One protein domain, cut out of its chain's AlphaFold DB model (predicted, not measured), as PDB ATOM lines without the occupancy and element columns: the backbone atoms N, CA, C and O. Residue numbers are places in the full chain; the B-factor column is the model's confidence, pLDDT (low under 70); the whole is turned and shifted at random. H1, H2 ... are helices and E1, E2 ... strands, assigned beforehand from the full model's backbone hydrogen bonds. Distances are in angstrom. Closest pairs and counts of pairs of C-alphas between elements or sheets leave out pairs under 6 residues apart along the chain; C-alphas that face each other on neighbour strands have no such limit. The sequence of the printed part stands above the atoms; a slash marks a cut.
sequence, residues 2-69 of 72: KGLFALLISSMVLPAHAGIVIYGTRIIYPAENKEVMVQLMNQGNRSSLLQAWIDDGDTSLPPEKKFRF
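Overview. This is residues 2 to 69 of the 72 residues of the protein "Putative periplasmic pilin chaperone" of Escherichia coli (UniProt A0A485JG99). With little regular structure, the model is a loose two-stranded hairpin, E1 and E2, with a free arm, residues 2 to 16, ending in helix H1, and a long loop whose tip, residues 30 to 35, sticks out. After E2 the printed part runs on without a named element and folds back, residues 53 to 54 pairing antiparallel with 67 to 68. The 68 printed residues hold H1, E1 and E2 in that order, mixed in class, with 15 residues in named elements. The whole is extended, radius of gyration of the C-alphas 19.1 A, spanning 64 by 32 by 20 A.

Along the chain. H1, residues 2 to 10, begins at C-alpha 2 (99.714, 195.827, 127.708) and is 12.8 A long. E1 is residues 20 to 22; E2, residues 40 to 42, ends at C-alpha 42 (120.580, 183.421, 93.327).

Arrangement. E1 and E2 form an antiparallel hairpin at 160 degrees, with N 21 and O 41 2.9 A apart, within hydrogen-bond range. H1 and E2 are apart. In H1 every O i to N i+4 pair is within hydrogen-bond range.

Size, cuts and confidence. The C-alphas farthest apart, Lys 2 and Glu 32, are 64.4 A apart. The printed part has no cut. The E1 to E2 link is long, 17 residues. Residues 68 to 69 have pLDDT under 70.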
ATOM      1  N   LYS A   2      98.479 196.539 128.118       70.81
ATOM      2  CA  LYS A   2      99.714 195.827 127.708       70.81
ATOM      3  C   LYS A   2      99.486 194.648 126.737       70.81
ATOM      4  O   LYS A   2     100.220 194.513 125.769       70.81
ATOM      5  N   GLY A   3      98.432 193.853 126.949       82.69
ATOM      6  CA  GLY A   3      98.089 192.729 126.062       82.69
ATOM      7  C   GLY A   3      97.642 193.147 124.655       82.69
ATOM      8  O   GLY A   3      97.923 192.443 123.695       82.69
ATOM      9  N   LEU A   4      97.023 194.326 124.516       85.56
ATOM     10  CA  LEU A   4      96.619 194.861 123.212       85.56
ATOM     11  C   LEU A   4      97.842 195.259 122.370       85.56
ATOM     12  O   LEU A   4      97.890 194.964 121.182       85.56
ATOM     13  N   PHE A   5      98.857 195.861 123.000       86.44
ATOM     14  CA  PHE A   5     100.129 196.174 122.340       86.44
ATOM     15  C   PHE A   5     100.881 194.913 121.893       86.44
ATOM     16  O   PHE A   5     101.405 194.882 120.784       86.44
ATOM     17  N   ALA A   6     100.895 193.859 122.716       88.31
ATOM     18  CA  ALA A   6     101.524 192.591 122.345       88.31
ATOM     19  C   ALA A   6     100.830 191.924 121.141       88.31
ATOM     20  O   ALA A   6     101.504 191.433 120.236       88.31
ATOM     21  N   LEU A   7      99.493 191.969 121.094       88.12
ATOM     22  CA  LEU A   7      98.702 191.431 119.983       88.12
ATOM     23  C   LEU A   7      98.965 192.189 118.670       88.12
ATOM     24  O   LEU A   7      99.144 191.572 117.621       88.12
ATOM     25  N   LEU A   8      99.047 193.521 118.741       88.62
ATOM     26  CA  LEU A   8      99.383 194.376 117.600       88.62
ATOM     27  C   LEU A   8     100.773 194.060 117.037       88.62
ATOM     28  O   LEU A   8     100.905 193.873 115.831       88.62
ATOM     29  N   ILE A   9     101.793 193.919 117.888       90.12
ATOM     30  CA  ILE A   9     103.163 193.609 117.442       90.12
ATOM     31  C   ILE A   9     103.234 192.222 116.790       90.12
ATOM     32  O   ILE A   9     103.864 192.062 115.747       90.12
ATOM     33  N   SER A  10     102.538 191.228 117.352       87.81
ATOM     34  CA  SER A  10     102.500 189.878 116.777       87.81
ATOM     35  C   SER A  10     101.863 189.836 115.382       87.81
ATOM     36  O   SER A  10     102.192 188.948 114.599       87.81
ATOM     37  N   SER A  11     100.965 190.772 115.061       87.06
ATOM     38  CA  SER A  11     100.297 190.831 113.753       87.06
ATOM     39  C   SER A  11     101.178 191.381 112.621       87.06
ATOM     40  O   SER A  11     100.816 191.257 111.455       87.06
ATOM     41  N   MET A  12     102.344 191.959 112.939       90.69
ATOM     42  CA  MET A  12     103.233 192.613 111.965       90.69
ATOM     43  C   MET A  12     104.381 191.717 111.460       90.69
ATOM     44  O   MET A  12     105.327 192.216 110.851       90.69
ATOM     45  N   VAL A  13     104.340 190.405 111.704       89.56
ATOM     46  CA  VAL A  13     105.406 189.491 111.260       89.56
ATOM     47  C   VAL A  13     105.285 189.230 109.754       89.56
ATOM     48  O   VAL A  13     104.332 188.605 109.296       89.56
ATOM     49  N   LEU A  14     106.264 189.703 108.979       88.69
ATOM     50  CA  LEU A  14     106.369 189.447 107.540       88.69
ATOM     51  C   LEU A  14     107.172 188.164 107.259       88.69
ATOM     52  O   LEU A  14     108.125 187.869 107.984       88.69
ATOM     53  N   PRO A  15     106.843 187.413 106.191       86.75
ATOM     54  CA  PRO A  15     107.576 186.207 105.826       86.75
ATOM     55  C   PRO A  15     108.987 186.523 105.308       86.75
ATOM     56  O   PRO A  15     109.188 187.403 104.465       86.75
ATOM     57  N   ALA A  16     109.967 185.744 105.770       86.19
ATOM     58  CA  ALA A  16     111.311 185.729 105.206       86.19
ATOM     59  C   ALA A  16     111.345 184.845 103.948       86.19
ATOM     60  O   ALA A  16     110.826 183.731 103.954       86.19
ATOM     61  N   HIS A  17     111.969 185.337 102.877       85.69
ATOM     62  CA  HIS A  17     112.107 184.618 101.609       85.69
ATOM     63  C   HIS A  17     113.568 184.212 101.398       85.69
ATOM     64  O   HIS A  17     114.464 185.050 101.506       85.69
ATOM     65  N   ALA A  18     113.810 182.941 101.079       86.62
ATOM     66  CA  ALA A  18     115.128 182.460 100.675       86.62
ATOM     67  C   ALA A  18     115.357 182.728  99.179       86.62
ATOM     68  O   ALA A  18     114.440 182.570  98.377       86.62
ATOM     69  N   GLY A  19     116.575 183.134  98.809       91.75
ATOM     70  CA  GLY A  19     116.942 183.422  97.415       91.75
ATOM     71  C   GLY A  19     118.027 182.515  96.839       91.75
ATOM     72  O   GLY A  19     118.182 182.459  95.626       91.75
ATOM     73  N   ILE A  20     118.781 181.802  97.674       93.12
ATOM     74  CA  ILE A  20     119.945 181.024  97.237       93.12
ATOM     75  C   ILE A  20     119.579 179.550  97.161       93.12
ATOM     76  O   ILE A  20     119.131 178.967  98.147       93.12
ATOM     77  N   VAL A  21     119.811 178.949  95.999       93.75
ATOM     78  CA  VAL A  21     119.598 177.524  95.740       93.75
ATOM     79  C   VAL A  21     120.945 176.860  95.489       93.75
ATOM     80  O   VAL A  21     121.716 177.324  94.652       93.75
ATOM     81  N   ILE A  22     121.223 175.766  96.201       93.75
ATOM     82  CA  ILE A  22     122.358 174.872  95.938       93.75
ATOM     83  C   ILE A  22     121.837 173.707  95.098       93.75
ATOM     84  O   ILE A  22     120.781 173.145  95.399       93.75
ATOM     85  N   TYR A  23     122.552 173.345  94.034       92.12
ATOM     86  CA  TYR A  23     122.145 172.225  93.188       92.12
ATOM     87  C   TYR A  23     122.408 170.890  93.897       92.12
ATOM     88  O   TYR A  23     123.548 170.443  94.008       92.12
ATOM     89  N   GLY A  24     121.329 170.249  94.355       90.50
ATOM     90  CA  GLY A  24     121.365 168.983  95.090       90.50
ATOM     91  C   GLY A  24     121.411 169.158  96.611       90.50
ATOM     92  O   GLY A  24     121.534 170.259  97.137       90.50
ATOM     93  N   THR A  25     121.286 168.046  97.336       93.62
ATOM     94  CA  THR A  25     121.291 168.009  98.816       93.62
ATOM     95  C   THR A  25     122.572 167.410  99.397       93.62
ATOM     96  O   THR A  25     122.752 167.372 100.612       93.62
ATOM     97  N   ARG A  26     123.459 166.908  98.532       93.25
ATOM     98  CA  ARG A  26     124.734 166.289  98.887       93.25
ATOM     99  C   ARG A  26     125.734 166.501  97.761       93.25
ATOM    100  O   ARG A  26     125.383 166.354  96.595       93.25
ATOM    101  N   ILE A  27     126.982 166.751  98.139       92.00
ATOM    102  CA  ILE A  27     128.134 166.731  97.241       92.00
ATOM    103  C   ILE A  27     128.933 165.460  97.537       92.00
ATOM    104  O   ILE A  27     129.254 165.186  98.691       92.00
ATOM    105  N   ILE A  28     129.214 164.659  96.509       93.62
ATOM    106  CA  ILE A  28     130.090 163.485  96.609       93.62
ATOM    107  C   ILE A  28     131.463 163.914  96.097       93.62
ATOM    108  O   ILE A  28     131.560 164.397  94.973       93.62
ATOM    109  N   TYR A  29     132.501 163.747  96.917       94.00
ATOM    110  CA  TYR A  29     133.889 164.047  96.571       94.00
ATOM    111  C   TYR A  29     134.648 162.734  96.312       94.00
ATOM    112  O   TYR A  29     134.950 162.024  97.274       94.00
ATOM    113  N   PRO A  30     134.923 162.359  95.047       96.31
ATOM    114  CA  PRO A  30     135.728 161.179  94.731       96.31
ATOM    115  C   PRO A  30     137.179 161.358  95.188       96.31
ATOM    116  O   PRO A  30     137.728 162.453  95.080       96.31
ATOM    117  N   ALA A  31     137.807 160.291  95.680       95.31
ATOM    118  CA  ALA A  31     139.151 160.356  96.261       95.31
ATOM    119  C   ALA A  31     140.237 160.716  95.229       95.31
ATOM    120  O   ALA A  31     141.256 161.311  95.570       95.31
ATOM    121  N   GLU A  32     140.012 160.364  93.966       97.12
ATOM    122  CA  GLU A  32     140.885 160.638  92.828       97.12
ATOM    123  C   GLU A  32     140.809 162.090  92.327       97.12
ATOM    124  O   GLU A  32     141.704 162.544  91.608       97.12
ATOM    125  N   ASN A  33     139.767 162.834  92.714       94.81
ATOM    126  CA  ASN A  33     139.559 164.204  92.265       94.81
ATOM    127  C   ASN A  33     140.243 165.200  93.209       94.81
ATOM    128  O   ASN A  33     140.262 165.032  94.427       94.81
ATOM    129  N   LYS A  34     140.791 166.278  92.638       92.44
ATOM    130  CA  LYS A  34     141.376 167.396  93.404       92.44
ATOM    131  C   LYS A  34     140.354 168.456  93.810       92.44
ATOM    132  O   LYS A  34     140.615 169.240  94.713       92.44
ATOM    133  N   GLU A  35     139.226 168.498  93.113       91.00
ATOM    134  CA  GLU A  35     138.145 169.441  93.354       91.00
ATOM    135  C   GLU A  35     136.826 168.874  92.830       91.00
ATOM    136  O   GLU A  35     136.795 167.982  91.978       91.00
ATOM    137  N   VAL A  36     135.728 169.420  93.343       91.81
ATOM    138  CA  VAL A  36     134.381 169.205  92.817       91.81
ATOM    139  C   VAL A  36     133.692 170.554  92.697       91.81
ATOM    140  O   VAL A  36     133.824 171.414  93.568       91.81
ATOM    141  N   MET A  37     132.948 170.747  91.614       91.19
ATOM    142  CA  MET A  37     132.204 171.981  91.397       91.19
ATOM    143  C   MET A  37     130.886 171.942  92.170       91.19
ATOM    144  O   MET A  37     130.062 171.053  91.961       91.19
ATOM    145  N   VAL A  38     130.663 172.946  93.017       92.06
ATOM    146  CA  VAL A  38     129.375 173.184  93.673       92.06
ATOM    147  C   VAL A  38     128.703 174.362  92.987       92.06
ATOM    148  O   VAL A  38     129.230 175.471  92.991       92.06
ATOM    149  N   GLN A  39     127.543 174.121  92.384       91.94
ATOM    150  CA  GLN A  39     126.777 175.172  91.721       91.94
ATOM    151  C   GLN A  39     125.773 175.788  92.694       91.94
ATOM    152  O   GLN A  39     125.068 175.076  93.416       91.94
ATOM    153  N   LEU A  40     125.693 177.119  92.679       92.38
ATOM    154  CA  LEU A  40     124.723 177.903  93.434       92.38
ATOM    155  C   LEU A  40     124.028 178.885  92.489       92.38
ATOM    156  O   LEU A  40     124.647 179.397  91.558       92.38
ATOM    157  N   MET A  41     122.758 179.175  92.752       93.31
ATOM    158  CA  MET A  41     121.966 180.139  91.993       93.31
ATOM    159  C   MET A  41     121.281 181.113  92.945       93.31
ATOM    160  O   MET A  41     120.593 180.691  93.873       93.31
ATOM    161  N   ASN A  42     121.421 182.413  92.691       93.56
ATOM    162  CA  ASN A  42     120.580 183.421  93.327       93.56
ATOM    163  C   ASN A  42     119.302 183.610  92.499       93.56
ATOM    164  O   ASN A  42     119.317 184.283  91.474       93.56
ATOM    165  N   GLN A  43     118.211 182.994  92.945       94.62
ATOM    166  CA  GLN A  43     116.858 183.164  92.407       94.62
ATOM    167  C   GLN A  43     116.089 184.307  93.091       94.62
ATOM    168  O   GLN A  43     114.933 184.571  92.762       94.62
ATOM    169  N   GLY A  44     116.715 184.990  94.055       91.12
ATOM    170  CA  GLY A  44     116.168 186.194  94.660       91.12
ATOM    171  C   GLY A  44     116.186 187.378  93.694       91.12
ATOM    172  O   GLY A  44     117.000 187.471  92.780       91.12
ATOM    173  N   ASN A  45     115.314 188.352  93.944       92.00
ATOM    174  CA  ASN A  45     115.236 189.597  93.173       92.00
ATOM    175  C   ASN A  45     116.262 190.664  93.607       92.00
ATOM    176  O   ASN A  45     116.148 191.828  93.226       92.00
ATOM    177  N   ARG A  46     117.238 190.295  94.444       90.56
ATOM    178  CA  ARG A  46     118.267 191.182  95.005       90.56
ATOM    179  C   ARG A  46     119.624 190.495  94.962       90.56
ATOM    180  O   ARG A  46     119.704 189.275  95.097       90.56
ATOM    181  N   SER A  47     120.691 191.278  94.833       91.25
ATOM    182  CA  SER A  47     122.061 190.783  94.996       91.25
ATOM    183  C   SER A  47     122.269 190.219  96.402       91.25
ATOM    184  O   SER A  47     121.774 190.783  97.377       91.25
ATOM    185  N   SER A  48     123.018 189.121  96.497       90.25
ATOM    186  CA  SER A  48     123.285 188.425  97.757       90.25
ATOM    187  C   SER A  48     124.783 188.283  97.987       90.25
ATOM    188  O   SER A  48     125.526 187.979  97.056       90.25
ATOM    189  N   LEU A  49     125.212 188.474  99.236       90.88
ATOM    190  CA  LEU A  49     126.555 188.126  99.689       90.88
ATOM    191  C   LEU A  49     126.537 186.695 100.230       90.88
ATOM    192  O   LEU A  49     125.674 186.354 101.037       90.88
ATOM    193  N   LEU A  50     127.491 185.876  99.793       88.00
ATOM    194  CA  LEU A  50     127.611 184.479 100.197       88.00
ATOM    195  C   LEU A  50     128.922 184.234 100.938       88.00
ATOM    196  O   LEU A  50     129.973 184.734 100.550       88.00
ATOM    197  N   GLN A  51     128.842 183.426 101.990       87.44
ATOM    198  CA  GLN A  51     129.989 182.885 102.710       87.44
ATOM    199  C   GLN A  51     129.761 181.388 102.910       87.44
ATOM    200  O   GLN A  51     128.645 180.973 103.218       87.44
ATOM    201  N   ALA A  52     130.808 180.585 102.724       87.50
ATOM    202  CA  ALA A  52     130.751 179.138 102.866       87.50
ATOM    203  C   ALA A  52     131.991 178.619 103.600       87.50
ATOM    204  O   ALA A  52     133.115 179.096 103.402       87.50
ATOM    205  N   TRP A  53     131.757 177.626 104.447       85.88
ATOM    206  CA  TRP A  53     132.750 176.922 105.246       85.88
ATOM    207  C   TRP A  53     132.422 175.431 105.239       85.88
ATOM    208  O   TRP A  53     131.271 175.043 105.027       85.88
ATOM    209  N   ILE A  54     133.438 174.604 105.469       84.94
ATOM    210  CA  ILE A  54     133.245 173.183 105.752       84.94
ATOM    211  C   ILE A  54     133.248 173.021 107.268       84.94
ATOM    212  O   ILE A  54     134.073 173.615 107.964       84.94
ATOM    213  N   ASP A  55     132.296 172.240 107.759       83.50
ATOM    214  CA  ASP A  55     132.147 171.911 109.166       83.50
ATOM    215  C   ASP A  55     132.306 170.406 109.384       83.50
ATOM    216  O   ASP A  55     131.858 169.614 108.553       83.50
ATOM    217  N   ASP A  56     132.915 170.021 110.500       84.31
ATOM    218  CA  ASP A  56     133.082 168.626 110.928       84.31
ATOM    219  C   ASP A  56     131.948 168.138 111.851       84.31
ATOM    220  O   ASP A  56     131.929 166.976 112.257       84.31
ATOM    221  N   GLY A  57     130.968 169.004 112.130       82.75
ATOM    222  CA  GLY A  57     129.801 168.721 112.962       82.75
ATOM    223  C   GLY A  57     129.872 169.327 114.363       82.75
ATOM    224  O   GLY A  57     128.927 169.141 115.136       82.75
ATOM    225  N   ASP A  58     130.933 170.067 114.704       83.88
ATOM    226  CA  ASP A  58     130.994 170.814 115.961       83.88
ATOM    227  C   ASP A  58     130.149 172.103 115.892       83.88
ATOM    228  O   ASP A  58     130.524 173.145 115.336       83.88
ATOM    229  N   THR A  59     128.967 172.054 116.507       82.81
ATOM    230  CA  THR A  59     128.051 173.201 116.583       82.81
ATOM    231  C   THR A  59     128.490 174.271 117.587       82.81
ATOM    232  O   THR A  59     127.861 175.327 117.645       82.81
ATOM    233  N   SER A  60     129.525 174.019 118.399       85.62
ATOM    234  CA  SER A  60     130.031 174.976 119.395       85.62
ATOM    235  C   SER A  60     130.952 176.042 118.792       85.62
ATOM    236  O   SER A  60     131.136 177.113 119.377       85.62
ATOM    237  N   LEU A  61     131.508 175.777 117.607       80.12
ATOM    238  CA  LEU A  61     132.397 176.697 116.913       80.12
ATOM    239  C   LEU A  61     131.597 177.656 116.022       80.12
ATOM    240  O   LEU A  61     130.759 177.213 115.233       80.12
ATOM    241  N   PRO A  62     131.856 178.972 116.090       79.62
ATOM    242  CA  PRO A  62     131.244 179.914 115.170       79.62
ATOM    243  C   PRO A  62     131.912 179.808 113.781       79.62
ATOM    244  O   PRO A  62     133.064 179.364 113.689       79.62
ATOM    245  N   PRO A  63     131.224 180.198 112.689       75.88
ATOM    246  CA  PRO A  63     131.712 180.029 111.316       75.88
ATOM    247  C   PRO A  63     133.115 180.587 111.052       75.88
ATOM    248  O   PRO A  63     133.854 180.037 110.239       75.88
ATOM    249  N   GLU A  64     133.523 181.648 111.753       76.00
ATOM    250  CA  GLU A  64     134.829 182.294 111.562       76.00
ATOM    251  C   GLU A  64     135.999 181.435 112.058       76.00
ATOM    252  O   GLU A  64     137.138 181.680 111.665       76.00
ATOM    253  N   LYS A  65     135.722 180.440 112.910       77.12
ATOM    254  CA  LYS A  65     136.710 179.471 113.407       77.12
ATOM    255  C   LYS A  65     136.705 178.151 112.629       77.12
ATOM    256  O   LYS A  65     137.561 177.311 112.890       77.12
ATOM    257  N   LYS A  66     135.761 177.964 111.700       75.12
ATOM    258  CA  LYS A  66     135.654 176.765 110.855       75.12
ATOM    259  C   LYS A  66     136.568 176.883 109.637       75.12
ATOM    260  O   LYS A  66     137.001 177.979 109.272       75.12
ATOM    261  N   PHE A  67     136.866 175.754 108.992       72.44
ATOM    262  CA  PHE A  67     137.692 175.750 107.788       72.44
ATOM    263  C   PHE A  67     136.983 176.525 106.667       72.44
ATOM    264  O   PHE A  67     135.983 176.079 106.093       72.44
ATOM    265  N   ARG A  68     137.487 177.728 106.377       65.19
ATOM    266  CA  ARG A  68     136.928 178.618 105.360       65.19
ATOM    267  C   ARG A  68     137.268 178.078 103.975       65.19
ATOM    268  O   ARG A  68     138.431 178.041 103.592       65.19
ATOM    269  N   PHE A  69     136.237 177.704 103.222       63.84
ATOM    270  CA  PHE A  69     136.400 177.167 101.870       63.84
ATOM    271  C   PHE A  69     136.442 178.272 100.802       63.84
ATOM    272  O   PHE A  69     137.057 178.103  99.755       63.84
TER     273      PHE A  69